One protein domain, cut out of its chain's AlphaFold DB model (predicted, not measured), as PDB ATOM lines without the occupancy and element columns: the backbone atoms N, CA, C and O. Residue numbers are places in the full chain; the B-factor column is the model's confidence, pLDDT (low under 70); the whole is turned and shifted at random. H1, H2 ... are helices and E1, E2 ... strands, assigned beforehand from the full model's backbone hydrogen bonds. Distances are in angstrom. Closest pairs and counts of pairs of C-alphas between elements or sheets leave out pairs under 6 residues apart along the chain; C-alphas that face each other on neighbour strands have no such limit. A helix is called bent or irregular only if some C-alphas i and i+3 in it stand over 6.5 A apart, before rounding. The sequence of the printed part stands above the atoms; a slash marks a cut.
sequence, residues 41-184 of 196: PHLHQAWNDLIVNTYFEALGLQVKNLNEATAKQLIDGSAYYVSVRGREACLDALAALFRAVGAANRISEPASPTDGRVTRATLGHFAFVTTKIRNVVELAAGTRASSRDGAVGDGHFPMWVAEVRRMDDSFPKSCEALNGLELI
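This is residues 41 to 184 of the 196 residues of an uncharacterized protein of Porphyra umbilicalis (UniProt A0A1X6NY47). Helix H4 runs through the core of a helical body, with H1, H2, H3 and H5 packed round it, H2 alongside and the other three crossing it. A small two-strand sheet, E1 beside E2, sits at one end of this body, near the first residues of H4, and long loops at the two ends of the longest axis add to the length. The printed part has 144 residues, with five named helices and two named strands in the order H1 H2 H3 E1 H4 H5 E2; the sheet is parallel, and the class is mostly helix. The whole is compact, with a radius of gyration of the C-alphas of 14.9 A, and elongated, spanning 47 by 30 by 28 A.

Look first at the sheet: E1, residues 118 to 121, and E2, residues 181 to 183, are parallel neighbours at 34 degrees, with N 121 and O 182 within hydrogen-bond range at 3.0 A, as are N 182 and O 119 at 3.0 A. With H4, residues 123 to 140, and H5, residues 156 to 168, between them, the strands make a strand-helix-strand unit, two parallel neighbour strands joined through helices, whose crossover is right-handed. Near the sheet is H3, residues 84 to 100; its closest C-alpha pair to E1 is Ala 95 and Thr 119, 6.9 A. H4 is the hub, touching four helices, and has a kink of 30 degrees near residue 130. H2, residues 68 to 82, touches H4 at a shallow tilt of 14 degrees, opposite ways, closest at the C-alphas of Ala 71 and Val 137, 5.1 A. H5 touches residues 123 to 131 of H4 at a steep tilt of 66 degrees, closest at the C-alphas of Ala 127 and Val 164, 5.4 A. With its residues 90 to 94 alone, H3 touches H4 at a steep tilt of 65 degrees, closest at the C-alphas of Leu 94 and Val 129, 6.3 A. H1, residues 41 to 58, is about perpendicular to H4 at 78 degrees and touches it, closest at the C-alphas of Val 52 and Ile 133, 5.8 A. H1 also touches H3, closest at the C-alphas of Tyr 55 and Ala 89, 4.7 A. H1 and H5 are apart. Every O i to N i+4 pair is within hydrogen-bond range in H1, H3 and H5, against 13 of 14 in H4 and 6 of 11 in H2, which is irregular, with C-alphas 77 and 80 8.5 A apart.

Find C-alpha 118 at (-0.255, -12.704, 89.213), where E1 begins its 9.6 A; E2 covers 6.4 A and ends at C-alpha 183, at (4.273, -8.756, 80.842). From C-alpha 41 at (-19.599, 2.291, 72.126), H1 runs 25.7 A. H4 measures 25.4 A, H3 24.4 A, H2 19.2 A and H5 18.1 A.

The C-alphas of Ser 112 and Arg 148, the two farthest apart, are 48.6 A apart. Long links join H3 to E1, H4 to H5 and H5 to E2. The printed part has no cut, and confidence is low, under 70, at residues 145 to 155.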
ATOM      1  N   PRO A  41     -19.432   1.244  71.117       84.31
ATOM      2  CA  PRO A  41     -19.599   2.291  72.126       84.31
ATOM      3  C   PRO A  41     -20.156   1.762  73.450       84.31
ATOM      4  O   PRO A  41     -19.643   2.099  74.513       84.31
ATOM      5  N   HIS A  42     -21.153   0.876  73.388       87.56
ATOM      6  CA  HIS A  42     -21.770   0.282  74.573       87.56
ATOM      7  C   HIS A  42     -20.794  -0.611  75.345       87.56
ATOM      8  O   HIS A  42     -20.744  -0.545  76.570       87.56
ATOM      9  N   LEU A  43     -19.968  -1.392  74.641       87.88
ATOM     10  CA  LEU A  43     -18.909  -2.186  75.270       87.88
ATOM     11  C   LEU A  43     -17.850  -1.301  75.924       87.88
ATOM     12  O   LEU A  43     -17.473  -1.546  77.064       87.88
ATOM     13  N   HIS A  44     -17.393  -0.250  75.238       86.94
ATOM     14  CA  HIS A  44     -16.429   0.679  75.824       86.94
ATOM     15  C   HIS A  44     -16.976   1.401  77.053       86.94
ATOM     16  O   HIS A  44     -16.193   1.656  77.966       86.94
ATOM     17  N   GLN A  45     -18.271   1.721  77.078       89.50
ATOM     18  CA  GLN A  45     -18.926   2.289  78.252       89.50
ATOM     19  C   GLN A  45     -18.970   1.272  79.398       89.50
ATOM     20  O   GLN A  45     -18.481   1.562  80.483       89.50
ATOM     21  N   ALA A  46     -19.445   0.050  79.139       93.25
ATOM     22  CA  ALA A  46     -19.506  -1.004  80.151       93.25
ATOM     23  C   ALA A  46     -18.122  -1.329  80.741       93.25
ATOM     24  O   ALA A  46     -17.972  -1.458  81.955       93.25
ATOM     25  N   TRP A  47     -17.087  -1.417  79.900       94.06
ATOM     26  CA  TRP A  47     -15.713  -1.621  80.361       94.06
ATOM     27  C   TRP A  47     -15.164  -0.415  81.110       94.06
ATOM     28  O   TRP A  47     -14.455  -0.602  82.091       94.06
ATOM     29  N   ASN A  48     -15.479   0.807  80.672       93.88
ATOM     30  CA  ASN A  48     -15.094   2.012  81.397       93.88
ATOM     31  C   ASN A  48     -15.647   1.982  82.822       93.88
ATOM     32  O   ASN A  48     -14.881   2.143  83.766       93.88
ATOM     33  N   ASP A  49     -16.942   1.718  82.968       94.75
ATOM     34  CA  ASP A  49     -17.610   1.731  84.268       94.75
ATOM     35  C   ASP A  49     -17.082   0.612  85.168       94.75
ATOM     36  O   ASP A  49     -16.767   0.858  86.330       94.75
ATOM     37  N   LEU A  50     -16.882  -0.591  84.618       97.75
ATOM     38  CA  LEU A  50     -16.259  -1.706  85.333       97.75
ATOM     39  C   LEU A  50     -14.859  -1.344  85.846       97.75
ATOM     40  O   LEU A  50     -14.575  -1.507  87.032       97.75
ATOM     41  N   ILE A  51     -13.988  -0.855  84.959       98.00
ATOM     42  CA  ILE A  51     -12.590  -0.536  85.273       98.00
ATOM     43  C   ILE A  51     -12.516   0.560  86.333       98.00
ATOM     44  O   ILE A  51     -11.824   0.410  87.336       98.00
ATOM     45  N   VAL A  52     -13.232   1.659  86.102       96.88
ATOM     46  CA  VAL A  52     -13.194   2.840  86.961       96.88
ATOM     47  C   VAL A  52     -13.766   2.505  88.337       96.88
ATOM     48  O   VAL A  52     -13.110   2.783  89.338       96.88
ATOM     49  N   ASN A  53     -14.928   1.850  88.415       97.31
ATOM     50  CA  ASN A  53     -15.519   1.501  89.707       97.31
ATOM     51  C   ASN A  53     -14.621   0.549  90.502       97.31
ATOM     52  O   ASN A  53     -14.337   0.839  91.660       97.31
ATOM     53  N   THR A  54     -14.100  -0.510  89.870       98.31
ATOM     54  CA  THR A  54     -13.212  -1.476  90.541       98.31
ATOM     55  C   THR A  54     -11.948  -0.800  91.078       98.31
ATOM     56  O   THR A  54     -11.546  -1.041  92.212       98.31
ATOM     57  N   TYR A  55     -11.330   0.080  90.282       98.44
ATOM     58  CA  TYR A  55     -10.124   0.798  90.691       98.44
ATOM     59  C   TYR A  55     -10.369   1.688  91.918       98.44
ATOM     60  O   TYR A  55      -9.627   1.625  92.896       98.44
ATOM     61  N   PHE A  56     -11.408   2.528  91.891       97.62
ATOM     62  CA  PHE A  56     -11.664   3.439  93.007       97.62
ATOM     63  C   PHE A  56     -12.172   2.703  94.250       97.62
ATOM     64  O   PHE A  56     -11.783   3.079  95.354       97.62
ATOM     65  N   GLU A  57     -12.943   1.626  94.087       97.56
ATOM     66  CA  GLU A  57     -13.346   0.753  95.190       97.56
ATOM     67  C   GLU A  57     -12.130   0.132  95.892       97.56
ATOM     68  O   GLU A  57     -12.030   0.222  97.114       97.56
ATOM     69  N   ALA A  58     -11.149  -0.379  95.137       97.06
ATOM     70  CA  ALA A  58      -9.892  -0.894  95.691       97.06
ATOM     71  C   ALA A  58      -9.084   0.184  96.449       97.06
ATOM     72  O   ALA A  58      -8.375  -0.100  97.419       97.06
ATOM     73  N   LEU A  59      -9.226   1.456  96.065       96.44
ATOM     74  CA  LEU A  59      -8.643   2.577  96.803       96.44
ATOM     75  C   LEU A  59      -9.455   3.010  98.035       96.44
ATOM     76  O   LEU A  59      -8.959   3.833  98.813       96.44
ATOM     77  N   GLY A  60     -10.650   2.459  98.258       95.81
ATOM     78  CA  GLY A  60     -11.579   2.909  99.299       95.81
ATOM     79  C   GLY A  60     -12.228   4.258  98.974       95.81
ATOM     80  O   GLY A  60     -12.590   5.013  99.875       95.81
ATOM     81  N   LEU A  61     -12.332   4.594  97.688       94.44
ATOM     82  CA  LEU A  61     -12.849   5.859  97.177       94.44
ATOM     83  C   LEU A  61     -14.125   5.638  96.360       94.44
ATOM     84  O   LEU A  61     -14.370   4.575  95.798       94.44
ATOM     85  N   GLN A  62     -14.931   6.691  96.237       91.25
ATOM     86  CA  GLN A  62     -16.053   6.726  95.302       91.25
ATOM     87  C   GLN A  62     -15.767   7.773  94.233       91.25
ATOM     88  O   GLN A  62     -15.549   8.936  94.561       91.25
ATOM     89  N   VAL A  63     -15.831   7.374  92.962       88.31
ATOM     90  CA  VAL A  63     -15.546   8.238  91.798       88.31
ATOM     91  C   VAL A  63     -16.325   9.550  91.861       88.31
ATOM     92  O   VAL A  63     -15.761  10.621  91.668       88.31
ATOM     93  N   LYS A  64     -17.622   9.469  92.188       88.62
ATOM     94  CA  LYS A  64     -18.525  10.626  92.304       88.62
ATOM     95  C   LYS A  64     -18.099  11.653  93.360       88.62
ATOM     96  O   LYS A  64     -18.530  12.796  93.289       88.62
ATOM     97  N   ASN A  65     -17.268  11.243  94.319       88.88
ATOM     98  CA  ASN A  65     -16.779  12.065  95.422       88.88
ATOM     99  C   ASN A  65     -15.262  12.310  95.318       88.88
ATOM    100  O   ASN A  65     -14.636  12.704  96.303       88.88
ATOM    101  N   LEU A  66     -14.649  12.039  94.159       92.69
ATOM    102  CA  LEU A  66     -13.226  12.281  93.955       92.69
ATOM    103  C   LEU A  66     -12.966  13.790  93.953       92.69
ATOM    104  O   LEU A  66     -13.368  14.499  93.033       92.69
ATOM    105  N   ASN A  67     -12.294  14.277  94.992       93.62
ATOM    106  CA  ASN A  67     -11.913  15.681  95.088       93.62
ATOM    107  C   ASN A  67     -10.638  15.976  94.272       93.62
ATOM    108  O   ASN A  67      -9.826  15.088  93.995       93.62
ATOM    109  N   GLU A  68     -10.450  17.250  93.925       95.19
ATOM    110  CA  GLU A  68      -9.332  17.729  93.103       95.19
ATOM    111  C   GLU A  68      -7.958  17.448  93.735       95.19
ATOM    112  O   GLU A  68      -7.012  17.103  93.028       95.19
ATOM    113  N   ALA A  69      -7.829  17.547  95.062       96.19
ATOM    114  CA  ALA A  69      -6.562  17.322  95.758       96.19
ATOM    115  C   ALA A  69      -6.106  15.858  95.651       96.19
ATOM    116  O   ALA A  69      -4.964  15.587  95.281       96.19
ATOM    117  N   THR A  70      -7.010  14.908  95.900       95.62
ATOM    118  CA  THR A  70      -6.759  13.475  95.712       95.62
ATOM    119  C   THR A  70      -6.500  13.155  94.243       95.62
ATOM    120  O   THR A  70      -5.611  12.364  93.934       95.62
ATOM    121  N   ALA A  71      -7.220  13.791  93.315       95.94
ATOM    122  CA  ALA A  71      -6.970  13.608  91.890       95.94
ATOM    123  C   ALA A  71      -5.558  14.078  91.487       95.94
ATOM    124  O   ALA A  71      -4.839  13.355  90.798       95.94
ATOM    125  N   LYS A  72      -5.107  15.238  91.981       96.25
ATOM    126  CA  LYS A  72      -3.738  15.731  91.765       96.25
ATOM    127  C   LYS A  72      -2.684  14.800  92.357       96.25
ATOM    128  O   LYS A  72      -1.703  14.519  91.678       96.25
ATOM    129  N   GLN A  73      -2.908  14.267  93.560       96.50
ATOM    130  CA  GLN A  73      -2.019  13.263  94.162       96.50
ATOM    131  C   GLN A  73      -1.908  12.001  93.305       96.50
ATOM    132  O   GLN A  73      -0.828  11.438  93.181       96.50
ATOM    133  N   LEU A  74      -3.014  11.554  92.705       96.56
ATOM    134  CA  LEU A  74      -3.006  10.394  91.818       96.56
ATOM    135  C   LEU A  74      -2.259  10.673  90.508       96.56
ATOM    136  O   LEU A  74      -1.607   9.764  90.006       96.56
ATOM    137  N   ILE A  75      -2.330  11.887  89.953       94.69
ATOM    138  CA  ILE A  75      -1.595  12.272  88.731       94.69
ATOM    139  C   ILE A  75      -0.102  12.424  88.997       94.69
ATOM    140  O   ILE A  75       0.705  12.041  88.143       94.69
ATOM    141  N   ASP A  76       0.257  12.997  90.143       94.94
ATOM    142  CA  ASP A  76       1.641  13.292  90.489       94.94
ATOM    143  C   ASP A  76       2.509  12.030  90.446       94.94
ATOM    144  O   ASP A  76       2.120  10.965  90.929       94.94
ATOM    145  N   GLY A  77       3.648  12.118  89.758       91.81
ATOM    146  CA  GLY A  77       4.531  10.971  89.516       91.81
ATOM    147  C   GLY A  77       3.854   9.745  88.880       91.81
ATOM    148  O   GLY A  77       4.384   8.641  88.972       91.81
ATOM    149  N   SER A  78       2.680   9.899  88.257       93.94
ATOM    150  CA  SER A  78       1.818   8.790  87.826       93.94
ATOM    151  C   SER A  78       1.439   7.808  88.947       93.94
ATOM    152  O   SER A  78       1.320   6.598  88.720       93.94
ATOM    153  N   ALA A  79       1.208   8.312  90.162       95.88
ATOM    154  CA  ALA A  79       0.889   7.503  91.337       95.88
ATOM    155  C   ALA A  79      -0.312   6.560  91.138       95.88
ATOM    156  O   ALA A  79      -0.338   5.490  91.748       95.88
ATOM    157  N   TYR A  80      -1.255   6.894  90.250       95.62
ATOM    158  CA  TYR A  80      -2.389   6.040  89.881       95.62
ATOM    159  C   TYR A  80      -2.010   4.640  89.366       95.62
ATOM    160  O   TYR A  80      -2.827   3.733  89.469       95.62
ATOM    161  N   TYR A  81      -0.788   4.423  88.865       94.69
ATOM    162  CA  TYR A  81      -0.290   3.071  88.556       94.69
ATOM    163  C   TYR A  81       1.119   2.770  89.087       94.69
ATOM    164  O   TYR A  81       1.518   1.603  89.101       94.69
ATOM    165  N   VAL A  82       1.891   3.789  89.486       93.19
ATOM    166  CA  VAL A  82       3.260   3.618  90.007       93.19
ATOM    167  C   VAL A  82       3.264   3.321  91.505       93.19
ATOM    168  O   VAL A  82       4.069   2.512  91.963       93.19
ATOM    169  N   SER A  83       2.376   3.957  92.277       94.88
ATOM    170  CA  SER A  83       2.304   3.716  93.722       94.88
ATOM    171  C   SER A  83       1.841   2.288  94.014       94.88
ATOM    172  O   SER A  83       1.123   1.697  93.210       94.88
ATOM    173  N   VAL A  84       2.200   1.747  95.184       94.19
ATOM    174  CA  VAL A  84       1.795   0.389  95.602       94.19
ATOM    175  C   VAL A  84       0.275   0.218  95.497       94.19
ATOM    176  O   VAL A  84      -0.196  -0.638  94.754       94.19
ATOM    177  N   ARG A  85      -0.493   1.113  96.134       95.81
ATOM    178  CA  ARG A  85      -1.965   1.052  96.123       95.81
ATOM    179  C   ARG A  85      -2.569   1.314  94.743       95.81
ATOM    180  O   ARG A  85      -3.533   0.654  94.369       95.81
ATOM    181  N   GLY A  86      -2.021   2.261  93.977       96.31
ATOM    182  CA  GLY A  86      -2.486   2.532  92.612       96.31
ATOM    183  C   GLY A  86      -2.266   1.332  91.690       96.31
ATOM    184  O   GLY A  86      -3.147   0.964  90.912       96.31
ATOM    185  N   ARG A  87      -1.122   0.654  91.825       95.31
ATOM    186  CA  ARG A  87      -0.810  -0.556  91.065       95.31
ATOM    187  C   ARG A  87      -1.723  -1.719  91.433       95.31
ATOM    188  O   ARG A  87      -2.253  -2.358  90.529       95.31
ATOM    189  N   GLU A  88      -1.942  -1.968  92.721       95.81
ATOM    190  CA  GLU A  88      -2.881  -2.994  93.197       95.81
ATOM    191  C   GLU A  88      -4.296  -2.750  92.656       95.81
ATOM    192  O   GLU A  88      -4.876  -3.644  92.038       95.81
ATOM    193  N   ALA A  89      -4.795  -1.514  92.756       97.88
ATOM    194  CA  ALA A  89      -6.098  -1.127  92.222       97.88
ATOM    195  C   ALA A  89      -6.185  -1.280  90.690       97.88
ATOM    196  O   ALA A  89      -7.204  -1.727  90.155       97.88
ATOM    197  N   CYS A  90      -5.113  -0.960  89.953       97.88
ATOM    198  CA  CYS A  90      -5.039  -1.221  88.512       97.88
ATOM    199  C   CYS A  90      -5.110  -2.722  88.200       97.88
ATOM    200  O   CYS A  90      -5.744  -3.117  87.221       97.88
ATOM    201  N   LEU A  91      -4.473  -3.567  89.014       97.56
ATOM    202  CA  LEU A  91      -4.501  -5.018  88.837       97.56
ATOM    203  C   LEU A  91      -5.863  -5.622  89.175       97.56
ATOM    204  O   LEU A  91      -6.278  -6.546  88.476       97.56
ATOM    205  N   ASP A  92      -6.570  -5.093  90.173       97.94
ATOM    206  CA  ASP A  92      -7.959  -5.470  90.454       97.94
ATOM    207  C   ASP A  92      -8.867  -5.128  89.271       97.94
ATOM    208  O   ASP A  92      -9.602  -5.990  88.780       97.94
ATOM    209  N   ALA A  93      -8.754  -3.908  88.741       98.50
ATOM    210  CA  ALA A  93      -9.514  -3.477  87.572       98.50
ATOM    211  C   ALA A  93      -9.183  -4.303  86.314       98.50
ATOM    212  O   ALA A  93     -10.083  -4.683  85.559       98.50
ATOM    213  N   LEU A  94      -7.907  -4.637  86.096       98.12
ATOM    214  CA  LEU A  94      -7.480  -5.494  84.989       98.12
ATOM    215  C   LEU A  94      -8.004  -6.928  85.138       98.12
ATOM    216  O   LEU A  94      -8.481  -7.511  84.164       98.12
ATOM    217  N   ALA A  95      -7.956  -7.489  86.347       97.88
ATOM    218  CA  ALA A  95      -8.508  -8.805  86.637       97.88
ATOM    219  C   ALA A  95     -10.029  -8.832  86.411       97.88
ATOM    220  O   ALA A  95     -10.543  -9.757  85.781       97.88
ATOM    221  N   ALA A  96     -10.752  -7.799  86.855       98.12
ATOM    222  CA  ALA A  96     -12.185  -7.656  86.609       98.12
ATOM    223  C   ALA A  96     -12.504  -7.596  85.107       98.12
ATOM    224  O   ALA A  96     -13.372  -8.333  84.633       98.12
ATOM    225  N   LEU A  97     -11.749  -6.803  84.336       97.88
ATOM    226  CA  LEU A  97     -11.883  -6.747  82.880       97.88
ATOM    227  C   LEU A  97     -11.642  -8.119  82.236       97.88
ATOM    228  O   LEU A  97     -12.454  -8.558  81.424       97.88
ATOM    229  N   PHE A  98     -10.561  -8.813  82.602       97.81
ATOM    230  CA  PHE A  98     -10.255 -10.142  82.068       97.81
ATOM    231  C   PHE A  98     -11.337 -11.168  82.387       97.81
ATOM    232  O   PHE A  98     -11.708 -11.931  81.497       97.81
ATOM    233  N   ARG A  99     -11.906 -11.163  83.595       97.19
ATOM    234  CA  ARG A  99     -13.057 -12.021  83.915       97.19
ATOM    235  C   ARG A  99     -14.269 -11.674  83.045       97.19
ATOM    236  O   ARG A  99     -14.863 -12.577  82.463       97.19
ATOM    237  N   ALA A 100     -14.579 -10.388  82.872       95.88
ATOM    238  CA  ALA A 100     -15.718  -9.935  82.070       95.88
ATOM    239  C   ALA A 100     -15.612 -10.296  80.576       95.88
ATOM    240  O   ALA A 100     -16.633 -10.527  79.931       95.88
ATOM    241  N   VAL A 101     -14.398 -10.369  80.017       93.38
ATOM    242  CA  VAL A 101     -14.171 -10.743  78.605       93.38
ATOM    243  C   VAL A 101     -13.822 -12.225  78.406       93.38
ATOM    244  O   VAL A 101     -13.430 -12.614  77.308       93.38
ATOM    245  N   GLY A 102     -13.945 -13.060  79.445       94.69
ATOM    246  CA  GLY A 102     -13.683 -14.502  79.358       94.69
ATOM    247  C   GLY A 102     -12.199 -14.889  79.298       94.69
ATOM    248  O   GLY A 102     -11.869 -15.999  78.894       94.69
ATOM    249  N   ALA A 103     -11.296 -14.001  79.713       95.31
ATOM    250  CA  ALA A 103      -9.848 -14.209  79.768       95.31
ATOM    251  C   ALA A 103      -9.335 -14.492  81.198       95.31
ATOM    252  O   ALA A 103      -8.199 -14.157  81.535       95.31
ATOM    253  N   ALA A 104     -10.165 -15.095  82.058       95.12
ATOM    254  CA  ALA A 104      -9.826 -15.381  83.458       95.12
ATOM    255  C   ALA A 104      -8.594 -16.294  83.615       95.12
ATOM    256  O   ALA A 104      -7.882 -16.196  84.606       95.12
ATOM    257  N   ASN A 105      -8.280 -17.106  82.603       95.44
ATOM    258  CA  ASN A 105      -7.069 -17.930  82.545       95.44
ATOM    259  C   ASN A 105      -5.754 -17.123  82.558       95.44
ATOM    260  O   ASN A 105      -4.677 -17.697  82.707       95.44
ATOM    261  N   ARG A 106      -5.819 -15.800  82.375       94.94
ATOM    262  CA  ARG A 106      -4.676 -14.888  82.517       94.94
ATOM    263  C   ARG A 106      -4.376 -14.512  83.966       94.94
ATOM    264  O   ARG A 106      -3.365 -13.862  84.215       94.94
ATOM    265  N   ILE A 107      -5.244 -14.882  84.898       96.56
ATOM    266  CA  ILE A 107      -5.131 -14.558  86.316       96.56
ATOM    267  C   ILE A 107      -4.740 -15.837  87.050       96.56
ATOM    268  O   ILE A 107      -5.405 -16.862  86.917       96.56
ATOM    269  N   SER A 108      -3.647 -15.780  87.804       95.12
ATOM    270  CA  SER A 108      -3.247 -16.838  88.733       95.12
ATOM    271  C   SER A 108      -3.528 -16.342  90.146       95.12
ATOM    272  O   SER A 108      -2.920 -15.362  90.578       95.12
ATOM    273  N   GLU A 109      -4.485 -16.973  90.823       92.31
ATOM    274  CA  GLU A 109      -4.804 -16.659  92.218       92.31
ATOM    275  C   GLU A 109      -3.720 -17.221  93.159       92.31
ATOM    276  O   GLU A 109      -3.073 -18.214  92.805       92.31
ATOM    277  N   PRO A 110      -3.510 -16.611  94.340       90.50
ATOM    278  CA  PRO A 110      -2.579 -17.121  95.344       90.50
ATOM    279  C   PRO A 110      -2.859 -18.584  95.703       90.50
ATOM    280  O   PRO A 110      -3.994 -18.942  96.019       90.50
ATOM    281  N   ALA A 111      -1.823 -19.423  95.682       89.50
ATOM    282  CA  ALA A 111      -1.916 -20.817  96.119       89.50
ATOM    283  C   ALA A 111      -1.546 -20.989  97.602       89.50
ATOM    284  O   ALA A 111      -1.947 -21.967  98.231       89.50
ATOM    285  N   SER A 112      -0.801 -20.035  98.166       90.75
ATOM    286  CA  SER A 112      -0.407 -20.003  99.571       90.75
ATOM    287  C   SER A 112      -0.639 -18.617 100.195       90.75
ATOM    288  O   SER A 112      -0.767 -17.631  99.466       90.75
ATOM    289  N   PRO A 113      -0.654 -18.501 101.538       87.50
ATOM    290  CA  PRO A 113      -0.816 -17.217 102.229       87.50
ATOM    291  C   PRO A 113       0.290 -16.189 101.949       87.50
ATOM    292  O   PRO A 113       0.121 -15.017 102.271       87.50
ATOM    293  N   THR A 114       1.427 -16.624 101.401       86.38
ATOM    294  CA  THR A 114       2.569 -15.761 101.071       86.38
ATOM    295  C   THR A 114       2.603 -15.347  99.603       86.38
ATOM    296  O   THR A 114       3.386 -14.469  99.245       86.38
ATOM    297  N   ASP A 115       1.776 -15.961  98.755       85.81
ATOM    298  CA  ASP A 115       1.753 -15.654  97.330       85.81
ATOM    299  C   ASP A 115       0.860 -14.449  97.036       85.81
ATOM    300  O   ASP A 115      -0.204 -14.257  97.626       85.81
ATOM    301  N   GLY A 116       1.277 -13.647  96.061       87.44
ATOM    302  CA  GLY A 116       0.434 -12.624  95.459       87.44
ATOM    303  C   GLY A 116      -0.301 -13.156  94.233       87.44
ATOM    304  O   GLY A 116       0.156 -14.079  93.557       87.44
ATOM    305  N   ARG A 117      -1.425 -12.525  93.888       93.56
ATOM    306  CA  ARG A 117      -2.076 -12.744  92.593       93.56
ATOM    307  C   ARG A 117      -1.146 -12.273  91.474       93.56
ATOM    308  O   ARG A 117      -0.628 -11.158  91.535       93.56
ATOM    309  N   VAL A 118      -1.003 -13.078  90.423       94.69
ATOM    310  CA  VAL A 118      -0.255 -12.704  89.213       94.69
ATOM    311  C   VAL A 118      -1.206 -12.594  88.028       94.69
ATOM    312  O   VAL A 118      -1.887 -13.555  87.665       94.69
ATOM    313  N   THR A 119      -1.227 -11.425  87.391       95.44
ATOM    314  CA  THR A 119      -2.008 -11.159  86.181       95.44
ATOM    315  C   THR A 119      -1.081 -11.078  84.969       95.44
ATOM    316  O   THR A 119      -0.217 -10.204  84.895       95.44
ATOM    317  N   ARG A 120      -1.286 -11.966  83.990       94.69
ATOM    318  CA  ARG A 120      -0.528 -12.015  82.730       94.69
ATOM    319  C   ARG A 120      -1.169 -11.137  81.672       94.69
ATOM    320  O   ARG A 120      -2.278 -11.405  81.201       94.69
ATOM    321  N   ALA A 121      -0.470 -10.098  81.250       93.31
ATOM    322  CA  ALA A 121      -1.013  -9.105  80.337       93.31
ATOM    323  C   ALA A 121       0.047  -8.608  79.356       93.31
ATOM    324  O   ALA A 121       1.236  -8.795  79.561       93.31
ATOM    325  N   THR A 122      -0.387  -7.988  78.263       92.06
ATOM    326  CA  THR A 122       0.530  -7.176  77.442       92.06
ATOM    327  C   THR A 122       0.550  -5.761  78.003       92.06
ATOM    328  O   THR A 122      -0.412  -5.368  78.680       92.06
ATOM    329  N   LEU A 123       1.565  -4.963  77.669       91.19
ATOM    330  CA  LEU A 123       1.615  -3.557  78.072       91.19
ATOM    331  C   LEU A 123       0.347  -2.814  77.630       91.19
ATOM    332  O   LEU A 123      -0.255  -2.074  78.401       91.19
ATOM    333  N   GLY A 124      -0.130  -3.107  76.418       91.31
ATOM    334  CA  GLY A 124      -1.370  -2.554  75.878       91.31
ATOM    335  C   GLY A 124      -2.624  -2.855  76.710       91.31
ATOM    336  O   GLY A 124      -3.484  -1.985  76.830       91.31
ATOM    337  N   HIS A 125      -2.736  -4.045  77.313       94.31
ATOM    338  CA  HIS A 125      -3.868  -4.370  78.193       94.31
ATOM    339  C   HIS A 125      -3.819  -3.552  79.489       94.31
ATOM    340  O   HIS A 125      -4.841  -3.018  79.912       94.31
ATOM    341  N   PHE A 126      -2.635  -3.429  80.098       95.19
ATOM    342  CA  PHE A 126      -2.464  -2.636  81.314       95.19
ATOM    343  C   PHE A 126      -2.698  -1.143  81.032       95.19
ATOM    344  O   PHE A 126      -3.524  -0.514  81.687       95.19
ATOM    345  N   ALA A 127      -2.097  -0.611  79.964       94.56
ATOM    346  CA  ALA A 127      -2.302   0.764  79.514       94.56
ATOM    347  C   ALA A 127      -3.767   1.063  79.156       94.56
ATOM    348  O   ALA A 127      -4.232   2.188  79.317       94.56
ATOM    349  N   PHE A 128      -4.530   0.076  78.671       94.44
ATOM    350  CA  PHE A 128      -5.963   0.255  78.416       94.44
ATOM    351  C   PHE A 128      -6.729   0.572  79.703       94.44
ATOM    352  O   PHE A 128      -7.536   1.501  79.717       94.44
ATOM    353  N   VAL A 129      -6.435  -0.151  80.787       96.81
ATOM    354  CA  VAL A 129      -7.007   0.098  82.117       96.81
ATOM    355  C   VAL A 129      -6.601   1.479  82.629       96.81
ATOM    356  O   VAL A 129      -7.463   2.293  82.968       96.81
ATOM    357  N   THR A 130      -5.307   1.790  82.610       95.94
ATOM    358  CA  THR A 130      -4.813   3.057  83.164       95.94
ATOM    359  C   THR A 130      -5.259   4.269  82.355       95.94
ATOM    360  O   THR A 130      -5.559   5.298  82.945       95.94
ATOM    361  N   THR A 131      -5.443   4.145  81.036       94.56
ATOM    362  CA  THR A 131      -6.013   5.211  80.192       94.56
ATOM    363  C   THR A 131      -7.406   5.627  80.671       94.56
ATOM    364  O   THR A 131      -7.734   6.815  80.678       94.56
ATOM    365  N   LYS A 132      -8.241   4.659  81.076       94.44
ATOM    366  CA  LYS A 132      -9.598   4.924  81.582       94.44
ATOM    367  C   LYS A 132      -9.563   5.615  82.940       94.44
ATOM    368  O   LYS A 132     -10.267   6.602  83.135       94.44
ATOM    369  N   ILE A 133      -8.693   5.151  83.833       95.75
ATOM    370  CA  ILE A 133      -8.483   5.750  85.155       95.75
ATOM    371  C   ILE A 133      -7.956   7.179  85.009       95.75
ATOM    372  O   ILE A 133      -8.559   8.120  85.518       95.75
ATOM    373  N   ARG A 134      -6.880   7.356  84.241       94.12
ATOM    374  CA  ARG A 134      -6.241   8.643  83.982       94.12
ATOM    375  C   ARG A 134      -7.227   9.671  83.446       94.12
ATOM    376  O   ARG A 134      -7.221  10.797  83.920       94.12
ATOM    377  N   ASN A 135      -8.101   9.284  82.516       91.62
ATOM    378  CA  ASN A 135      -9.139  10.175  82.004       91.62
ATOM    379  C   ASN A 135     -10.012  10.760  83.130       91.62
ATOM    380  O   ASN A 135     -10.249  11.963  83.162       91.62
ATOM    381  N   VAL A 136     -10.475   9.919  84.059       92.62
ATOM    382  CA  VAL A 136     -11.312  10.351  85.191       92.62
ATOM    383  C   VAL A 136     -10.520  11.243  86.145       92.62
ATOM    384  O   VAL A 136     -11.019  12.282  86.570       92.62
ATOM    385  N   VAL A 137      -9.279  10.864  86.449       94.56
ATOM    386  CA  VAL A 137      -8.426  11.614  87.376       94.56
ATOM    387  C   VAL A 137      -8.037  12.983  86.794       94.56
ATOM    388  O   VAL A 137      -8.124  13.978  87.501       94.56
ATOM    389  N   GLU A 138      -7.683  13.079  85.509       92.44
ATOM    390  CA  GLU A 138      -7.359  14.354  84.840       92.44
ATOM    391  C   GLU A 138      -8.563  15.302  84.760       92.44
ATOM    392  O   GLU A 138      -8.403  16.517  84.898       92.44
ATOM    393  N   LEU A 139      -9.773  14.763  84.569       90.81
ATOM    394  CA  LEU A 139     -11.004  15.555  84.634       90.81
ATOM    395  C   LEU A 139     -11.252  16.079  86.055       90.81
ATOM    396  O   LEU A 139     -11.533  17.262  86.224       90.81
ATOM    397  N   ALA A 140     -11.100  15.231  87.077       92.06
ATOM    398  CA  ALA A 140     -11.289  15.625  88.475       92.06
ATOM    399  C   ALA A 140     -10.210  16.597  88.985       92.06
ATOM    400  O   ALA A 140     -10.491  17.442  89.828       92.06
ATOM    401  N   ALA A 141      -8.985  16.508  88.463       92.25
ATOM    402  CA  ALA A 141      -7.886  17.416  88.784       92.25
ATOM    403  C   ALA A 141      -7.967  18.765  88.045       92.25
ATOM    404  O   ALA A 141      -7.118  19.629  88.268       92.25
ATOM    405  N   GLY A 142      -8.922  18.928  87.122       87.94
ATOM    406  CA  GLY A 142      -9.046  20.119  86.278       87.94
ATOM    407  C   GLY A 142      -7.928  20.277  85.240       87.94
ATOM    408  O   GLY A 142      -7.828  21.321  84.602       87.94
ATOM    409  N   THR A 143      -7.085  19.259  85.040       85.44
ATOM    410  CA  THR A 143      -5.967  19.301  84.081       85.44
ATOM    411  C   THR A 143      -6.406  18.968  82.658       85.44
ATOM    412  O   THR A 143      -5.657  19.198  81.709       85.44
ATOM    413  N   ARG A 144      -7.621  18.430  82.489       78.50
ATOM    414  CA  ARG A 144      -8.240  18.174  81.189       78.50
ATOM    415  C   ARG A 144      -9.560  18.926  81.056       78.50
ATOM    416  O   ARG A 144     -10.439  18.813  81.905       78.50
ATOM    417  N   ALA A 145      -9.733  19.631  79.941       63.06
ATOM    418  CA  ALA A 145     -11.022  20.211  79.588       63.06
ATOM    419  C   ALA A 145     -12.034  19.097  79.260       63.06
ATOM    420  O   ALA A 145     -11.761  18.219  78.439       63.06
ATOM    421  N   SER A 146     -13.218  19.150  79.874       57.62
ATOM    422  CA  SER A 146     -14.345  18.287  79.512       57.62
ATOM    423  C   SER A 146     -14.834  18.648  78.107       57.62
ATOM    424  O   SER A 146     -15.606  19.592  77.939       57.62
ATOM    425  N   SER A 147     -14.419  17.910  77.076       53.00
ATOM    426  CA  SER A 147     -14.998  18.079  75.742       53.00
ATOM    427  C   SER A 147     -16.401  17.468  75.713       53.00
ATOM    428  O   SER A 147     -16.557  16.262  75.901       53.00
ATOM    429  N   ARG A 148     -17.428  18.284  75.424       44.44
ATOM    430  CA  ARG A 148     -18.786  17.798  75.091       44.44
ATOM    431  C   ARG A 148     -18.789  16.861  73.870       44.44
ATOM    432  O   ARG A 148     -19.691  16.042  73.754       44.44
ATOM    433  N   ASP A 149     -17.736  16.893  73.051       38.16
ATOM    434  CA  ASP A 149     -17.485  15.983  71.923       38.16
ATOM    435  C   ASP A 149     -16.861  14.643  72.339       38.16
ATOM    436  O   ASP A 149     -16.057  14.053  71.618       38.16
ATOM    437  N   GLY A 150     -17.234  14.131  73.515       41.69
ATOM    438  CA  GLY A 150     -16.918  12.784  73.988       41.69
ATOM    439  C   GLY A 150     -17.600  11.697  73.153       41.69
ATOM    440  O   GLY A 150     -18.295  10.844  73.699       41.69
ATOM    441  N   ALA A 151     -17.413  11.712  71.832       42.16
ATOM    442  CA  ALA A 151     -17.745  10.601  70.967       42.16
ATOM    443  C   ALA A 151     -16.972   9.381  71.479       42.16
ATOM    444  O   ALA A 151     -15.747   9.269  71.355       42.16
ATOM    445  N   VAL A 152     -17.706   8.479  72.129       48.06
ATOM    446  CA  VAL A 152     -17.220   7.183  72.585       48.06
ATOM    447  C   VAL A 152     -16.728   6.420  71.353       48.06
ATOM    448  O   VAL A 152     -17.516   5.808  70.637       48.06
ATOM    449  N   GLY A 153     -15.427   6.471  71.068       51.16
ATOM    450  CA  GLY A 153     -14.868   5.695  69.963       51.16
ATOM    451  C   GLY A 153     -13.459   6.067  69.526       51.16
ATOM    452  O   GLY A 153     -12.627   5.160  69.449       51.16
ATOM    453  N   ASP A 154     -13.195   7.358  69.286       51.47
ATOM    454  CA  ASP A 154     -12.016   7.767  68.498       51.47
ATOM    455  C   ASP A 154     -10.993   8.592  69.294       51.47
ATOM    456  O   ASP A 154      -9.797   8.350  69.167       51.47
ATOM    457  N   GLY A 155     -11.419   9.454  70.228       65.31
ATOM    458  CA  GLY A 155     -10.489  10.208  71.090       65.31
ATOM    459  C   GLY A 155      -9.722   9.350  72.109       65.31
ATOM    460  O   GLY A 155      -8.697   9.772  72.638       65.31
ATOM    461  N   HIS A 156     -10.187   8.126  72.375       75.19
ATOM    462  CA  HIS A 156      -9.553   7.214  73.333       75.19
ATOM    463  C   HIS A 156      -8.344   6.476  72.761       75.19
ATOM    464  O   HIS A 156      -7.447   6.117  73.520       75.19
ATOM    465  N   PHE A 157      -8.311   6.233  71.448       81.00
ATOM    466  CA  PHE A 157      -7.194   5.519  70.838       81.00
ATOM    467  C   PHE A 157      -5.888   6.328  70.929       81.00
ATOM    468  O   PHE A 157      -4.917   5.781  71.447       81.00
ATOM    469  N   PRO A 158      -5.846   7.631  70.575       83.75
ATOM    470  CA  PRO A 158      -4.660   8.460  70.797       83.75
ATOM    471  C   PRO A 158      -4.235   8.540  72.269       83.75
ATOM    472  O   PRO A 158      -3.042   8.517  72.558       83.75
ATOM    473  N   MET A 159      -5.189   8.587  73.209       86.12
ATOM    474  CA  MET A 159      -4.869   8.568  74.643       86.12
ATOM    475  C   MET A 159      -4.207   7.262  75.063       86.12
ATOM    476  O   MET A 159      -3.218   7.285  75.785       86.12
ATOM    477  N   TRP A 160      -4.738   6.136  74.590       89.62
ATOM    478  CA  TRP A 160      -4.170   4.824  74.859       89.62
ATOM    479  C   TRP A 160      -2.780   4.670  74.247       89.62
ATOM    480  O   TRP A 160      -1.876   4.190  74.918       89.62
ATOM    481  N   VAL A 161      -2.569   5.151  73.018       87.44
ATOM    482  CA  VAL A 161      -1.240   5.191  72.384       87.44
ATOM    483  C   VAL A 161      -0.257   5.998  73.237       87.44
ATOM    484  O   VAL A 161       0.853   5.538  73.498       87.44
ATOM    485  N   ALA A 162      -0.654   7.192  73.688       87.94
ATOM    486  CA  ALA A 162       0.182   8.027  74.547       87.94
ATOM    487  C   ALA A 162       0.485   7.348  75.891       87.94
ATOM    488  O   ALA A 162       1.597   7.451  76.401       87.94
ATOM    489  N   GLU A 163      -0.488   6.631  76.448       90.50
ATOM    490  CA  GLU A 163      -0.332   5.888  77.693       90.50
ATOM    491  C   GLU A 163       0.623   4.700  77.550       90.50
ATOM    492  O   GLU A 163       1.537   4.566  78.359       90.50
ATOM    493  N   VAL A 164       0.481   3.896  76.491       90.94
ATOM    494  CA  VAL A 164       1.411   2.801  76.175       90.94
ATOM    495  C   VAL A 164       2.836   3.335  76.063       90.94
ATOM    496  O   VAL A 164       3.736   2.784  76.686       90.94
ATOM    497  N   ARG A 165       3.040   4.435  75.325       87.81
ATOM    498  CA  ARG A 165       4.366   5.049  75.153       87.81
ATOM    499  C   ARG A 165       4.962   5.521  76.480       87.81
ATOM    500  O   ARG A 165       6.105   5.197  76.762       87.81
ATOM    501  N   ARG A 166       4.178   6.204  77.325       87.06
ATOM    502  CA  ARG A 166       4.628   6.626  78.667       87.06
ATOM    503  C   ARG A 166       5.083   5.455  79.533       87.06
ATOM    504  O   ARG A 166       6.021   5.588  80.313       87.06
ATOM    505  N   MET A 167       4.390   4.328  79.432       88.50
ATOM    506  CA  MET A 167       4.732   3.143  80.206       88.50
ATOM    507  C   MET A 167       5.908   2.379  79.612       88.50
ATOM    508  O   MET A 167       6.691   1.818  80.369       88.50
ATOM    509  N   ASP A 168       6.067   2.342  78.291       85.69
ATOM    510  CA  ASP A 168       7.141   1.571  77.656       85.69
ATOM    511  C   ASP A 168       8.539   2.045  78.084       85.69
ATOM    512  O   ASP A 168       9.436   1.222  78.268       85.69
ATOM    513  N   ASP A 169       8.684   3.344  78.355       77.75
ATOM    514  CA  ASP A 169       9.927   3.947  78.848       77.75
ATOM    515  C   ASP A 169      10.319   3.475  80.260       77.75
ATOM    516  O   ASP A 169      11.498   3.475  80.611       77.75
ATOM    517  N   SER A 170       9.344   3.078  81.086       77.31
ATOM    518  CA  SER A 170       9.539   2.803  82.520       77.31
ATOM    519  C   SER A 170       9.225   1.366  82.937       77.31
ATOM    520  O   SER A 170       9.646   0.931  84.011       77.31
ATOM    521  N   PHE A 171       8.500   0.603  82.114       81.06
ATOM    522  CA  PHE A 171       8.107  -0.757  82.456       81.06
ATOM    523  C   PHE A 171       9.194  -1.774  82.099       81.06
ATOM    524  O   PHE A 171       9.752  -1.736  80.998       81.06
ATOM    525  N   PRO A 172       9.428  -2.765  82.977       77.12
ATOM    526  CA  PRO A 172      10.344  -3.867  82.726       77.12
ATOM    527  C   PRO A 172      10.092  -4.529  81.371       77.12
ATOM    528  O   PRO A 172       8.949  -4.716  80.937       77.12
ATOM    529  N   LYS A 173      11.182  -4.873  80.686       80.00
ATOM    530  CA  LYS A 173      11.157  -5.638  79.431       80.00
ATOM    531  C   LYS A 173      11.341  -7.139  79.658       80.00
ATOM    532  O   LYS A 173      11.179  -7.913  78.718       80.00
ATOM    533  N   SER A 174      11.670  -7.530  80.891       74.38
ATOM    534  CA  SER A 174      11.667  -8.923  81.323       74.38
ATOM    535  C   SER A 174      10.235  -9.454  81.381       74.38
ATOM    536  O   SER A 174       9.295  -8.721  81.690       74.38
ATOM    537  N   CYS A 175      10.076 -10.746  81.104       74.44
ATOM    538  CA  CYS A 175       8.805 -11.457  81.258       74.44
ATOM    539  C   CYS A 175       8.598 -11.955  82.700       74.44
ATOM    540  O   CYS A 175       7.889 -12.929  82.926       74.44
ATOM    541  N   GLU A 176       9.263 -11.334  83.676       82.81
ATOM    542  CA  GLU A 176       9.131 -11.695  85.085       82.81
ATOM    543  C   GLU A 176       7.901 -11.019  85.694       82.81
ATOM    544  O   GLU A 176       7.548  -9.887  85.349       82.81
ATOM    545  N   ALA A 177       7.246 -11.716  86.622       84.25
ATOM    546  CA  ALA A 177       6.152 -11.147  87.388       84.25
ATOM    547  C   ALA A 177       6.706 -10.119  88.385       84.25
ATOM    548  O   ALA A 177       7.445 -10.462  89.304       84.25
ATOM    549  N   LEU A 178       6.321  -8.855  88.219       84.94
ATOM    550  CA  LEU A 178       6.755  -7.751  89.069       84.94
ATOM    551  C   LEU A 178       5.540  -7.052  89.665       84.94
ATOM    552  O   LEU A 178       4.705  -6.489  88.944       84.94
ATOM    553  N   ASN A 179       5.445  -7.088  90.997       88.19
ATOM    554  CA  ASN A 179       4.342  -6.516  91.773       88.19
ATOM    555  C   ASN A 179       2.973  -6.930  91.203       88.19
ATOM    556  O   ASN A 179       2.168  -6.070  90.847       88.19
ATOM    557  N   GLY A 180       2.769  -8.238  91.010       91.12
ATOM    558  CA  GLY A 180       1.509  -8.832  90.541       91.12
ATOM    559  C   GLY A 180       1.216  -8.723  89.036       91.12
ATOM    560  O   GLY A 180       0.194  -9.237  88.585       91.12
ATOM    561  N   LEU A 181       2.092  -8.095  88.243       92.62
ATOM    562  CA  LEU A 181       1.962  -8.001  86.783       92.62
ATOM    563  C   LEU A 181       3.079  -8.777  86.087       92.62
ATOM    564  O   LEU A 181       4.251  -8.490  86.312       92.62
ATOM    565  N   GLU A 182       2.722  -9.681  85.182       92.56
ATOM    566  CA  GLU A 182       3.659 -10.359  84.282       92.56
ATOM    567  C   GLU A 182       3.391  -9.892  82.843       92.56
ATOM    568  O   GLU A 182       2.290 -10.089  82.312       92.56
ATOM    569  N   LEU A 183       4.382  -9.242  82.218       91.25
ATOM    570  CA  LEU A 183       4.273  -8.756  80.842       91.25
ATOM    571  C   LEU A 183       4.682  -9.839  79.840       91.25
ATOM    572  O   LEU A 183       5.842 -10.234  79.773       91.25
ATOM    573  N   ILE A 184       3.729 -10.289  79.023       88.75
ATOM    574  CA  ILE A 184       3.933 -11.403  78.078       88.75
ATOM    575  C   ILE A 184       4.406 -10.958  76.684       88.75
ATOM    576  O   ILE A 184       4.621 -11.793  75.809       88.75
TER     577      ILE A 184